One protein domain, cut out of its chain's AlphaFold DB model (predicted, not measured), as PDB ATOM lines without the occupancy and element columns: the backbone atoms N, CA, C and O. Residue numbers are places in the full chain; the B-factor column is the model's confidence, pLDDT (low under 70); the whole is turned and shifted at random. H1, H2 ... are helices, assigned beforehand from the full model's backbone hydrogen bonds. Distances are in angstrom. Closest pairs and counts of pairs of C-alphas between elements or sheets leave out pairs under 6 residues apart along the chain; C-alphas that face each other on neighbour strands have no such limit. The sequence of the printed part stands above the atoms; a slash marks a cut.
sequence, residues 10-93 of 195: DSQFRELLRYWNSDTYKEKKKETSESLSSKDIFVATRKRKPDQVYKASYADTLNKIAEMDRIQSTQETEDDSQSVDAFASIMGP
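This is residues 10 to 93 of the 195 residues of the protein "uncharacterized protein LOC107763825" of Nicotiana tabacum (UniProt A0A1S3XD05). A helical arm, made of H1, then H2 at an angle to it and the link residues up to 35, sticks out from a small head of three helices, H3, H4 and H5. From the head two loops also stick out, residues 49 to 57 toward one end of the long helix H4 and residues 76 to 82 toward the other. The printed part has 84 residues with five named helices, in the order H1, H2, H3, H4, H5, and no named strand; the class is all helix. The whole is extended, with a radius of gyration of the C-alphas of 19.4 A, and flat, spanning 53 by 44 by 23 A.

H1, residues 10 to 21, and H2, residues 23 to 32, are close but not clearly touching. Their closest C-alphas, those of Tyr 19 and Tyr 25, are 7.1 A apart, and they run the same way at a steep tilt of 50 degrees. H2 is apart from H3, residues 38 to 45. H3 and H4, residues 59 to 75, form a helical hairpin and only just touch, with 3 pairs of C-alphas within 8 A; H4 touches H3 with residues 65 to 68 alone. Their closest C-alphas, those of Val 43 and Ile 65, are 7.1 A apart, and they run opposite ways at a shallow tilt of 30 degrees. H4 and H5, residues 86 to 91, form a second helical hairpin. They touch, with the closest C-alphas, those of Met 68 and Ala 86, 5.2 A apart, and run opposite ways at a shallow tilt of 34 degrees, only just short of steep. H3 and H5 only just touch, with 3 pairs of C-alphas within 8 A; the closest, those of Lys 39 and Phe 87, are 5.5 A apart. They run the same way at a steep tilt of 64 degrees. The helix packing is mostly aligned, but only just: 2 of these 3 touching pairs are at a shallow tilt. Each O i to N i+4 pair is within hydrogen-bond range in H1, H2, H3 and H4, and 1 of 2 in H5.

H1 begins at C-alpha 10 at (-7.790, -50.429, -22.930) and is 16.6 A long from first to last C-alpha. H2 is 14.3 A long. H4, the longest helix, is 24.7 A long and begins at C-alpha 59 at (-17.403, -1.509, -41.113). H5 ends at C-alpha 91 at (-5.048, -11.253, -40.255).

The two C-alphas farthest apart, those of Ser 11 and Thr 77, are 55.2 A apart. Without the stretches that stand free, the body spans 30 by 20 by 18 A. The printed part has no cut. The link from H3 to H4, 13 residues, is long. The model's pLDDT is under 70 at residues 29 to 35 and 76 to 82.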
ATOM      1  N   ASP A  10      -8.569 -50.283 -21.687       90.19
ATOM      2  CA  ASP A  10      -7.790 -50.429 -22.930       90.19
ATOM      3  C   ASP A  10      -8.669 -50.884 -24.103       90.19
ATOM      4  O   ASP A  10      -8.545 -50.363 -25.207       90.19
ATOM      5  N   SER A  11      -9.598 -51.807 -23.842       91.50
ATOM      6  CA  SER A  11     -10.542 -52.334 -24.832       91.50
ATOM      7  C   SER A  11     -11.397 -51.233 -25.460       91.50
ATOM      8  O   SER A  11     -11.461 -51.135 -26.686       91.50
ATOM      9  N   GLN A  12     -11.978 -50.359 -24.635       90.69
ATOM     10  CA  GLN A  12     -12.818 -49.251 -25.092       90.69
ATOM     11  C   GLN A  12     -12.009 -48.207 -25.869       90.69
ATOM     12  O   GLN A  12     -12.454 -47.726 -26.911       90.69
ATOM     13  N   PHE A  13     -10.788 -47.894 -25.424       92.06
ATOM     14  CA  PHE A  13      -9.938 -46.944 -26.145       92.06
ATOM     15  C   PHE A  13      -9.532 -47.471 -27.534       92.06
ATOM     16  O   PHE A  13      -9.554 -46.719 -28.509       92.06
ATOM     17  N   ARG A  14      -9.240 -48.778 -27.669       92.44
ATOM     18  CA  ARG A  14      -8.967 -49.404 -28.982       92.44
ATOM     19  C   ARG A  14     -10.167 -49.351 -29.910       92.44
ATOM     20  O   ARG A  14     -10.005 -49.137 -31.108       92.44
ATOM     21  N   GLU A  15     -11.356 -49.575 -29.370       92.94
ATOM     22  CA  GLU A  15     -12.595 -49.487 -30.129       92.94
ATOM     23  C   GLU A  15     -12.843 -48.078 -30.661       92.94
ATOM     24  O   GLU A  15     -13.150 -47.922 -31.844       92.94
ATOM     25  N   LEU A  16     -12.588 -47.057 -29.843       91.06
ATOM     26  CA  LEU A  16     -12.685 -45.663 -30.261       91.06
ATOM     27  C   LEU A  16     -11.701 -45.333 -31.396       91.06
ATOM     28  O   LEU A  16     -12.079 -44.742 -32.409       91.06
ATOM     29  N   LEU A  17     -10.445 -45.771 -31.264       89.69
ATOM     30  CA  LEU A  17      -9.433 -45.593 -32.307       89.69
ATOM     31  C   LEU A  17      -9.810 -46.329 -33.598       89.69
ATOM     32  O   LEU A  17      -9.599 -45.802 -34.690       89.69
ATOM     33  N   ARG A  18     -10.389 -47.528 -33.494       93.00
ATOM     34  CA  ARG A  18     -10.874 -48.290 -34.652       93.00
ATOM     35  C   ARG A  18     -12.029 -47.570 -35.345       93.00
ATOM     36  O   ARG A  18     -12.040 -47.499 -36.570       93.00
ATOM     37  N   TYR A  19     -12.957 -47.000 -34.579       89.50
ATOM     38  CA  TYR A  19     -14.054 -46.197 -35.112       89.50
ATOM     39  C   TYR A  19     -13.545 -44.967 -35.876       89.50
ATOM     40  O   TYR A  19     -13.909 -44.781 -37.039       89.50
ATOM     41  N   TRP A  20     -12.649 -44.170 -35.283       87.00
ATOM     42  CA  TRP A  20     -12.095 -42.977 -35.942       87.00
ATOM     43  C   TRP A  20     -11.260 -43.283 -37.183       87.00
ATOM     44  O   TRP A  20     -11.209 -42.468 -38.105       87.00
ATOM     45  N   ASN A  21     -10.622 -44.450 -37.225       88.69
ATOM     46  CA  ASN A  21      -9.859 -44.884 -38.390       88.69
ATOM     47  C   ASN A  21     -10.705 -45.612 -39.445       88.69
ATOM     48  O   ASN A  21     -10.173 -45.896 -40.518       88.69
ATOM     49  N   SER A  22     -11.985 -45.885 -39.171       90.38
ATOM     50  CA  SER A  22     -12.883 -46.558 -40.111       90.38
ATOM     51  C   SER A  22     -13.207 -45.686 -41.323       90.38
ATOM     52  O   SER A  22     -13.342 -44.462 -41.219       90.38
ATOM     53  N   ASP A  23     -13.391 -46.326 -42.475       84.38
ATOM     54  CA  ASP A  23     -13.688 -45.624 -43.725       84.38
ATOM     55  C   ASP A  23     -15.039 -44.906 -43.663       84.38
ATOM     56  O   ASP A  23     -15.144 -43.764 -44.100       84.38
ATOM     57  N   THR A  24     -16.020 -45.485 -42.961       83.06
ATOM     58  CA  THR A  24     -17.336 -44.860 -42.747       83.06
ATOM     59  C   THR A  24     -17.257 -43.494 -42.059       83.06
ATOM     60  O   THR A  24     -18.015 -42.582 -42.387       83.06
ATOM     61  N   TYR A  25     -16.335 -43.320 -41.106       76.81
ATOM     62  CA  TYR A  25     -16.133 -42.038 -40.435       76.81
ATOM     63  C   TYR A  25     -15.395 -41.048 -41.343       76.81
ATOM     64  O   TYR A  25     -15.737 -39.865 -41.387       76.81
ATOM     65  N   LYS A  26     -14.403 -41.528 -42.103       78.50
ATOM     66  CA  LYS A  26     -13.652 -40.703 -43.059       78.50
ATOM     67  C   LYS A  26     -14.530 -40.201 -44.205       78.50
ATOM     68  O   LYS A  26     -14.373 -39.051 -44.601       78.50
ATOM     69  N   GLU A  27     -15.448 -41.018 -44.709       77.62
ATOM     70  CA  GLU A  27     -16.409 -40.638 -45.753       77.62
ATOM     71  C   GLU A  27     -17.404 -39.594 -45.248       77.62
ATOM     72  O   GLU A  27     -17.497 -38.524 -45.842       77.62
ATOM     73  N   LYS A  28     -18.026 -39.814 -44.080       72.81
ATOM     74  CA  LYS A  28     -18.901 -38.807 -43.448       72.81
ATOM     75  C   LYS A  28     -18.192 -37.477 -43.210       72.81
ATOM     76  O   LYS A  28     -18.791 -36.416 -43.379       72.81
ATOM     77  N   LYS A  29     -16.912 -37.523 -42.819       66.69
ATOM     78  CA  LYS A  29     -16.091 -36.317 -42.679       66.69
ATOM     79  C   LYS A  29     -15.900 -35.625 -44.029       66.69
ATOM     80  O   LYS A  29     -16.082 -34.422 -44.074       66.69
ATOM     81  N   LYS A  30     -15.585 -36.360 -45.103       63.69
ATOM     82  CA  LYS A  30     -15.403 -35.804 -46.458       63.69
ATOM     83  C   LYS A  30     -16.682 -35.181 -47.019       63.69
ATOM     84  O   LYS A  30     -16.613 -34.089 -47.565       63.69
ATOM     85  N   GLU A  31     -17.834 -35.822 -46.828       57.84
ATOM     86  CA  GLU A  31     -19.142 -35.306 -47.272       57.84
ATOM     87  C   GLU A  31     -19.553 -34.008 -46.558       57.84
ATOM     88  O   GLU A  31     -20.297 -33.205 -47.109       57.84
ATOM     89  N   THR A  32     -19.051 -33.775 -45.342       53.09
ATOM     90  CA  THR A  32     -19.266 -32.524 -44.590       53.09
ATOM     91  C   THR A  32     -18.073 -31.568 -44.635       53.09
ATOM     92  O   THR A  32     -18.160 -30.462 -44.105       53.09
ATOM     93  N   SER A  33     -16.969 -31.969 -45.269       51.66
ATOM     94  CA  SER A  33     -15.748 -31.185 -45.402       51.66
ATOM     95  C   SER A  33     -15.451 -30.909 -46.872       51.66
ATOM     96  O   SER A  33     -14.413 -31.323 -47.395       51.66
ATOM     97  N   GLU A  34     -16.300 -30.128 -47.537       56.84
ATOM     98  CA  GLU A  34     -15.692 -29.138 -48.426       56.84
ATOM     99  C   GLU A  34     -14.684 -28.376 -47.561       56.84
ATOM    100  O   GLU A  34     -15.029 -27.887 -46.480       56.84
ATOM    101  N   SER A  35     -13.407 -28.406 -47.939       63.62
ATOM    102  CA  SER A  35     -12.356 -27.707 -47.210       63.62
ATOM    103  C   SER A  35     -12.589 -26.210 -47.374       63.62
ATOM    104  O   SER A  35     -12.036 -25.586 -48.276       63.62
ATOM    105  N   LEU A  36     -13.472 -25.659 -46.545       72.31
ATOM    106  CA  LEU A  36     -13.773 -24.237 -46.517       72.31
ATOM    107  C   LEU A  36     -12.470 -23.480 -46.273       72.31
ATOM    108  O   LEU A  36     -11.719 -23.809 -45.348       72.31
ATOM    109  N   SER A  37     -12.206 -22.470 -47.101       85.00
ATOM    110  CA  SER A  37     -11.042 -21.610 -46.918       85.00
ATOM    111  C   SER A  37     -11.147 -20.862 -45.586       85.00
ATOM    112  O   SER A  37     -12.246 -20.559 -45.108       85.00
ATOM    113  N   SER A  38     -10.008 -20.489 -44.992       85.25
ATOM    114  CA  SER A  38      -9.961 -19.603 -43.818       85.25
ATOM    115  C   SER A  38     -10.793 -18.331 -44.030       85.25
ATOM    116  O   SER A  38     -11.480 -17.870 -43.113       85.25
ATOM    117  N   LYS A  39     -10.809 -17.812 -45.267       88.75
ATOM    118  CA  LYS A  39     -11.675 -16.703 -45.684       88.75
ATOM    119  C   LYS A  39     -13.161 -17.044 -45.540       88.75
ATOM    120  O   LYS A  39     -13.900 -16.279 -44.922       88.75
ATOM    121  N   ASP A  40     -13.601 -18.186 -46.060       89.31
ATOM    122  CA  ASP A  40     -15.012 -18.596 -46.030       89.31
ATOM    123  C   ASP A  40     -15.504 -18.781 -44.597       89.31
ATOM    124  O   ASP A  40     -16.589 -18.323 -44.224       89.31
ATOM    125  N   ILE A  41     -14.664 -19.391 -43.758       88.00
ATOM    126  CA  ILE A  41     -14.933 -19.570 -42.333       88.00
ATOM    127  C   ILE A  41     -15.059 -18.207 -41.638       88.00
ATOM    128  O   ILE A  41     -15.985 -17.990 -40.845       88.00
ATOM    129  N   PHE A  42     -14.165 -17.261 -41.937       89.50
ATOM    130  CA  PHE A  42     -14.241 -15.906 -41.395       89.50
ATOM    131  C   PHE A  42     -15.534 -15.199 -41.811       89.50
ATOM    132  O   PHE A  42     -16.254 -14.687 -40.951       89.50
ATOM    133  N   VAL A  43     -15.879 -15.231 -43.100       90.31
ATOM    134  CA  VAL A  43     -17.117 -14.635 -43.618       90.31
ATOM    135  C   VAL A  43     -18.329 -15.250 -42.922       90.31
ATOM    136  O   VAL A  43     -19.160 -14.516 -42.385       90.31
ATOM    137  N   ALA A  44     -18.414 -16.582 -42.859       89.06
ATOM    138  CA  ALA A  44     -19.534 -17.296 -42.251       89.06
ATOM    139  C   ALA A  44     -19.695 -16.987 -40.753       89.06
ATOM    140  O   ALA A  44     -20.804 -16.700 -40.296       89.06
ATOM    141  N   THR A  45     -18.600 -16.995 -39.989       85.62
ATOM    142  CA  THR A  45     -18.626 -16.761 -38.531       85.62
ATOM    143  C   THR A  45     -18.869 -15.302 -38.151       85.62
ATOM    144  O   THR A  45     -19.293 -15.020 -37.028       85.62
ATOM    145  N   ARG A  46     -18.626 -14.362 -39.069       87.62
ATOM    146  CA  ARG A  46     -18.842 -12.926 -38.853       87.62
ATOM    147  C   ARG A  46     -20.165 -12.406 -39.413       87.62
ATOM    148  O   ARG A  46     -20.423 -11.205 -39.297       87.62
ATOM    149  N   LYS A  47     -21.026 -13.271 -39.962       86.19
ATOM    150  CA  LYS A  47     -22.393 -12.889 -40.343       86.19
ATOM    151  C   LYS A  47     -23.184 -12.465 -39.105       86.19
ATOM    152  O   LYS A  47     -23.317 -13.209 -38.134       86.19
ATOM    153  N   ARG A  48     -23.705 -11.241 -39.145       89.12
ATOM    154  CA  ARG A  48     -24.585 -10.685 -38.114       89.12
ATOM    155  C   ARG A  48     -26.028 -11.092 -38.382       89.12
ATOM    156  O   ARG A  48     -26.434 -11.231 -39.531       89.12
ATOM    157  N   LYS A  49     -26.805 -11.268 -37.317       87.50
ATOM    158  CA  LYS A  49     -28.249 -11.470 -37.415       87.50
ATOM    159  C   LYS A  49     -28.909 -10.129 -37.748       87.50
ATOM    160  O   LYS A  49     -28.591  -9.152 -37.069       87.50
ATOM    161  N   PRO A  50     -29.815 -10.073 -38.738       85.12
ATOM    162  CA  PRO A  50     -30.462  -8.823 -39.135       85.12
ATOM    163  C   PRO A  50     -31.273  -8.203 -37.986       85.12
ATOM    164  O   PRO A  50     -31.253  -6.991 -37.812       85.12
ATOM    165  N   ASP A  51     -31.878  -9.036 -37.134       89.75
ATOM    166  CA  ASP A  51     -32.752  -8.590 -36.040       89.75
ATOM    167  C   ASP A  51     -32.004  -8.282 -34.730       89.75
ATOM    168  O   ASP A  51     -32.618  -8.034 -33.691       89.75
ATOM    169  N   GLN A  52     -30.669  -8.341 -34.734       91.38
ATOM    170  CA  GLN A  52     -29.859  -8.139 -33.535       91.38
ATOM    171  C   GLN A  52     -29.144  -6.788 -33.580       91.38
ATOM    172  O   GLN A  52     -28.358  -6.506 -34.480       91.38
ATOM    173  N   VAL A  53     -29.352  -5.969 -32.549       91.31
ATOM    174  CA  VAL A  53     -28.602  -4.721 -32.367       91.31
ATOM    175  C   VAL A  53     -27.216  -5.041 -31.803       91.31
ATOM    176  O   VAL A  53     -27.084  -5.684 -30.759       91.31
ATOM    177  N   TYR A  54     -26.167  -4.588 -32.491       89.25
ATOM    178  CA  TYR A  54     -24.773  -4.790 -32.090       89.25
ATOM    179  C   TYR A  54     -24.156  -3.496 -31.566       89.25
ATOM    180  O   TYR A  54     -24.386  -2.422 -32.110       89.25
ATOM    181  N   LYS A  55     -23.307  -3.611 -30.539       91.00
ATOM    182  CA  LYS A  55     -22.617  -2.465 -29.922       91.00
ATOM    183  C   LYS A  55     -21.548  -1.836 -30.827       91.00
ATOM    184  O   LYS A  55     -21.290  -0.644 -30.728       91.00
ATOM    185  N   ALA A  56     -20.903  -2.640 -31.671       89.81
ATOM    186  CA  ALA A  56     -19.835  -2.200 -32.565       89.81
ATOM    187  C   ALA A  56     -20.331  -2.104 -34.012       89.81
ATOM    188  O   ALA A  56     -21.181  -2.894 -34.436       89.81
ATOM    189  N   SER A  57     -19.755  -1.192 -34.797       90.88
ATOM    190  CA  SER A  57     -20.035  -1.091 -36.235       90.88
ATOM    191  C   SER A  57     -19.578  -2.355 -36.979       90.88
ATOM    192  O   SER A  57     -18.774  -3.138 -36.470       90.88
ATOM    193  N   TYR A  58     -20.143  -2.607 -38.162       91.44
ATOM    194  CA  TYR A  58     -19.750  -3.736 -39.020       91.44
ATOM    195  C   TYR A  58     -18.667  -3.353 -40.048       91.44
ATOM    196  O   TYR A  58     -18.174  -4.211 -40.771       91.44
ATOM    197  N   ALA A  59     -18.276  -2.074 -40.087       93.12
ATOM    198  CA  ALA A  59     -17.403  -1.509 -41.113       93.12
ATOM    199  C   ALA A  59     -16.026  -2.189 -41.183       93.12
ATOM    200  O   ALA A  59     -15.595  -2.562 -42.263       93.12
ATOM    201  N   ASP A  60     -15.371  -2.428 -40.041       93.50
ATOM    202  CA  ASP A  60     -14.060  -3.101 -40.000       93.50
ATOM    203  C   ASP A  60     -14.112  -4.514 -40.602       93.50
ATOM    204  O   ASP A  60     -13.244  -4.916 -41.370       93.50
ATOM    205  N   THR A  61     -15.172  -5.266 -40.297       92.00
ATOM    206  CA  THR A  61     -15.349  -6.615 -40.844       92.00
ATOM    207  C   THR A  61     -15.620  -6.579 -42.344       92.00
ATOM    208  O   THR A  61     -15.045  -7.381 -43.073       92.00
ATOM    209  N   LEU A  62     -16.454  -5.643 -42.809       93.50
ATOM    210  CA  LEU A  62     -16.715  -5.454 -44.238       93.50
ATOM    211  C   LEU A  62     -15.445  -5.076 -45.001       93.50
ATOM    212  O   LEU A  62     -15.186  -5.648 -46.054       93.50
ATOM    213  N   ASN A  63     -14.635  -4.169 -44.449       95.25
ATOM    214  CA  ASN A  63     -13.377  -3.754 -45.062       95.25
ATOM    215  C   ASN A  63     -12.409  -4.935 -45.197       95.25
ATOM    216  O   ASN A  63     -11.876  -5.153 -46.279       95.25
ATOM    217  N   LYS A  64     -12.254  -5.751 -44.145       94.88
ATOM    218  CA  LYS A  64     -11.410  -6.958 -44.187       94.88
ATOM    219  C   LYS A  64     -11.882  -7.964 -45.232       94.88
ATOM    220  O   LYS A  64     -11.057  -8.523 -45.941       94.88
ATOM    221  N   ILE A  65     -13.192  -8.183 -45.352       94.38
ATOM    222  CA  ILE A  65     -13.748  -9.086 -46.374       94.38
ATOM    223  C   ILE A  65     -13.458  -8.538 -47.779       94.38
ATOM    224  O   ILE A  65     -12.951  -9.274 -48.618       94.38
ATOM    225  N   ALA A  66     -13.684  -7.242 -48.007       94.62
ATOM    226  CA  ALA A  66     -13.410  -6.608 -49.295       94.62
ATOM    227  C   ALA A  66     -11.915  -6.629 -49.664       94.62
ATOM    228  O   ALA A  66     -11.570  -6.813 -50.830       94.62
ATOM    229  N   GLU A  67     -11.010  -6.462 -48.698       94.81
ATOM    230  CA  GLU A  67      -9.573  -6.634 -48.933       94.81
ATOM    231  C   GLU A  67      -9.226  -8.089 -49.281       94.81
ATOM    232  O   GLU A  67      -8.468  -8.315 -50.225       94.81
ATOM    233  N   MET A  68      -9.830  -9.078 -48.606       93.75
ATOM    234  CA  MET A  68      -9.651 -10.499 -48.945       93.75
ATOM    235  C   MET A  68     -10.158 -10.816 -50.364       93.75
ATOM    236  O   MET A  68      -9.573 -11.652 -51.049       93.75
ATOM    237  N   ASP A  69     -11.251 -10.187 -50.815       92.94
ATOM    238  CA  ASP A  69     -11.779 -10.315 -52.186       92.94
ATOM    239  C   ASP A  69     -10.812  -9.738 -53.226       92.94
ATOM    240  O   ASP A  69     -10.574 -10.359 -54.264       92.94
ATOM    241  N   ARG A  70     -10.207  -8.582 -52.929       92.62
ATOM    242  CA  ARG A  70      -9.225  -7.936 -53.813       92.62
ATOM    243  C   ARG A  70      -7.980  -8.796 -54.014       92.62
ATOM    244  O   ARG A  70      -7.587  -8.988 -55.155       92.62
ATOM    245  N   ILE A  71      -7.405  -9.331 -52.930       89.81
ATOM    246  CA  ILE A  71      -6.188 -10.165 -52.989       89.81
ATOM    247  C   ILE A  71      -6.430 -11.450 -53.795       89.81
ATOM    248  O   ILE A  71      -5.571 -11.854 -54.576       89.81
ATOM    249  N   GLN A  72      -7.599 -12.081 -53.639       87.56
ATOM    250  CA  GLN A  72      -7.951 -13.258 -54.441       87.56
ATOM    251  C   GLN A  72      -8.139 -12.903 -55.920       87.56
ATOM    252  O   GLN A  72      -7.574 -13.574 -56.776       87.56
ATOM    253  N   SER A  73      -8.848 -11.808 -56.214       87.06
ATOM    254  CA  SER A  73      -9.098 -11.381 -57.600       87.06
ATOM    255  C   SER A  73      -7.804 -11.059 -58.360       87.06
ATOM    256  O   SER A  73      -7.713 -11.335 -59.550       87.06
ATOM    257  N   THR A  74      -6.793 -10.487 -57.694       83.31
ATOM    258  CA  THR A  74      -5.487 -10.207 -58.320       83.31
ATOM    259  C   THR A  74      -4.681 -11.475 -58.601       83.31
ATOM    260  O   THR A  74      -4.001 -11.554 -59.619       83.31
ATOM    261  N   GLN A  75      -4.779 -12.490 -57.737       74.81
ATOM    262  CA  GLN A  75      -4.051 -13.751 -57.925       74.81
ATOM    263  C   GLN A  75      -4.622 -14.613 -59.048       74.81
ATOM    264  O   GLN A  75      -3.879 -15.349 -59.682       74.81
ATOM    265  N   GLU A  76      -5.919 -14.511 -59.339       66.94
ATOM    266  CA  GLU A  76      -6.528 -15.227 -60.470       66.94
ATOM    267  C   GLU A  76      -6.021 -14.728 -61.837       66.94
ATOM    268  O   GLU A  76      -6.211 -15.405 -62.847       66.94
ATOM    269  N   THR A  77      -5.371 -13.559 -61.886       66.00
ATOM    270  CA  THR A  77      -4.866 -12.948 -63.126       66.00
ATOM    271  C   THR A  77      -3.366 -13.135 -63.373       66.00
ATOM    272  O   THR A  77      -2.920 -12.909 -64.498       66.00
ATOM    273  N   GLU A  78      -2.591 -13.546 -62.365       63.44
ATOM    274  CA  GLU A  78      -1.129 -13.681 -62.443       63.44
ATOM    275  C   GLU A  78      -0.730 -15.171 -62.380       63.44
ATOM    276  O   GLU A  78      -1.034 -15.861 -61.413       63.44
ATOM    277  N   ASP A  79      -0.049 -15.674 -63.421       55.34
ATOM    278  CA  ASP A  79       0.398 -17.076 -63.634       55.34
ATOM    279  C   ASP A  79       1.535 -17.522 -62.677       55.34
ATOM    280  O   ASP A  79       2.324 -18.425 -62.965       55.34
ATOM    281  N   ASP A  80       1.659 -16.861 -61.526       58.00
ATOM    282  CA  ASP A  80       2.748 -17.071 -60.584       58.00
ATOM    283  C   ASP A  80       2.395 -18.175 -59.581       58.00
ATOM    284  O   ASP A  80       1.384 -18.157 -58.880       58.00
ATOM    285  N   SER A  81       3.290 -19.156 -59.479       61.41
ATOM    286  CA  SER A  81       3.136 -20.424 -58.746       61.41
ATOM    287  C   SER A  81       3.068 -20.287 -57.210       61.41
ATOM    288  O   SER A  81       3.315 -21.255 -56.486       61.41
ATOM    289  N   GLN A  82       2.801 -19.086 -56.696       63.34
ATOM    290  CA  GLN A  82       2.744 -18.733 -55.281       63.34
ATOM    291  C   GLN A  82       1.391 -18.075 -54.977       63.34
ATOM    292  O   GLN A  82       1.296 -16.862 -54.812       63.34
ATOM    293  N   SER A  83       0.326 -18.874 -54.874       73.62
ATOM    294  CA  SER A  83      -0.949 -18.387 -54.337       73.62
ATOM    295  C   SER A  83      -0.746 -17.930 -52.887       73.62
ATOM    296  O   SER A  83      -0.362 -18.737 -52.033       73.62
ATOM    297  N   VAL A  84      -0.989 -16.655 -52.591       79.94
ATOM    298  CA  VAL A  84      -0.857 -16.104 -51.235       79.94
ATOM    299  C   VAL A  84      -2.200 -16.234 -50.518       79.94
ATOM    300  O   VAL A  84      -3.229 -15.802 -51.034       79.94
ATOM    301  N   ASP A  85      -2.221 -16.799 -49.309       87.94
ATOM    302  CA  ASP A  85      -3.454 -16.878 -48.519       87.94
ATOM    303  C   ASP A  85      -3.954 -15.472 -48.146       87.94
ATOM    304  O   ASP A  85      -3.415 -14.815 -47.252       87.94
ATOM    305  N   ALA A  86      -5.027 -15.038 -48.814       90.50
ATOM    306  CA  ALA A  86      -5.657 -13.738 -48.600       90.50
ATOM    307  C   ALA A  86      -6.054 -13.504 -47.135       90.50
ATOM    308  O   ALA A  86      -6.023 -12.367 -46.659       90.50
ATOM    309  N   PHE A  87      -6.411 -14.564 -46.402       90.44
ATOM    310  CA  PHE A  87      -6.741 -14.443 -44.988       90.44
ATOM    311  C   PHE A  87      -5.495 -14.127 -44.150       90.44
ATOM    312  O   PHE A  87      -5.505 -13.146 -43.401       90.44
ATOM    313  N   ALA A  88      -4.417 -14.904 -44.299       89.62
ATOM    314  CA  ALA A  88      -3.154 -14.667 -43.597       89.62
ATOM    315  C   ALA A  88      -2.516 -13.314 -43.956       89.62
ATOM    316  O   ALA A  88      -1.895 -12.693 -43.095       89.62
ATOM    317  N   SER A  89      -2.705 -12.808 -45.181       91.44
ATOM    318  CA  SER A  89      -2.234 -11.468 -45.561       91.44
ATOM    319  C   SER A  89      -2.865 -10.349 -44.726       91.44
ATOM    320  O   SER A  89      -2.197  -9.364 -44.423       91.44
ATOM    321  N   ILE A  90      -4.135 -10.496 -44.340       91.62
ATOM    322  CA  ILE A  90      -4.900  -9.450 -43.637       91.62
ATOM    323  C   ILE A  90      -4.889  -9.655 -42.124       91.62
ATOM    324  O   ILE A  90      -4.807  -8.696 -41.357       91.62
ATOM    325  N   MET A  91      -4.986 -10.906 -41.679       88.94
ATOM    326  CA  MET A  91      -5.048 -11.253 -40.255       88.94
ATOM    327  C   MET A  91      -3.664 -11.510 -39.652       88.94
ATOM    328  O   MET A  91      -3.530 -11.545 -38.429       88.94
ATOM    329  N   GLY A  92      -2.647 -11.639 -40.503       88.38
ATOM    330  CA  GLY A  92      -1.302 -12.041 -40.138       88.38
ATOM    331  C   GLY A  92      -1.131 -13.565 -40.130       88.38
ATOM    332  O   GLY A  92      -2.112 -14.315 -40.062       88.38
ATOM    333  N   PRO A  93       0.125 -14.038 -40.185       84.00
ATOM    334  CA  PRO A  93       0.427 -15.450 -40.036       84.00
ATOM    335  C   PRO A  93       0.083 -15.926 -38.623       84.00
ATOM    336  O   PRO A  93       0.237 -15.207 -37.631       84.00
TER     337      PRO A  93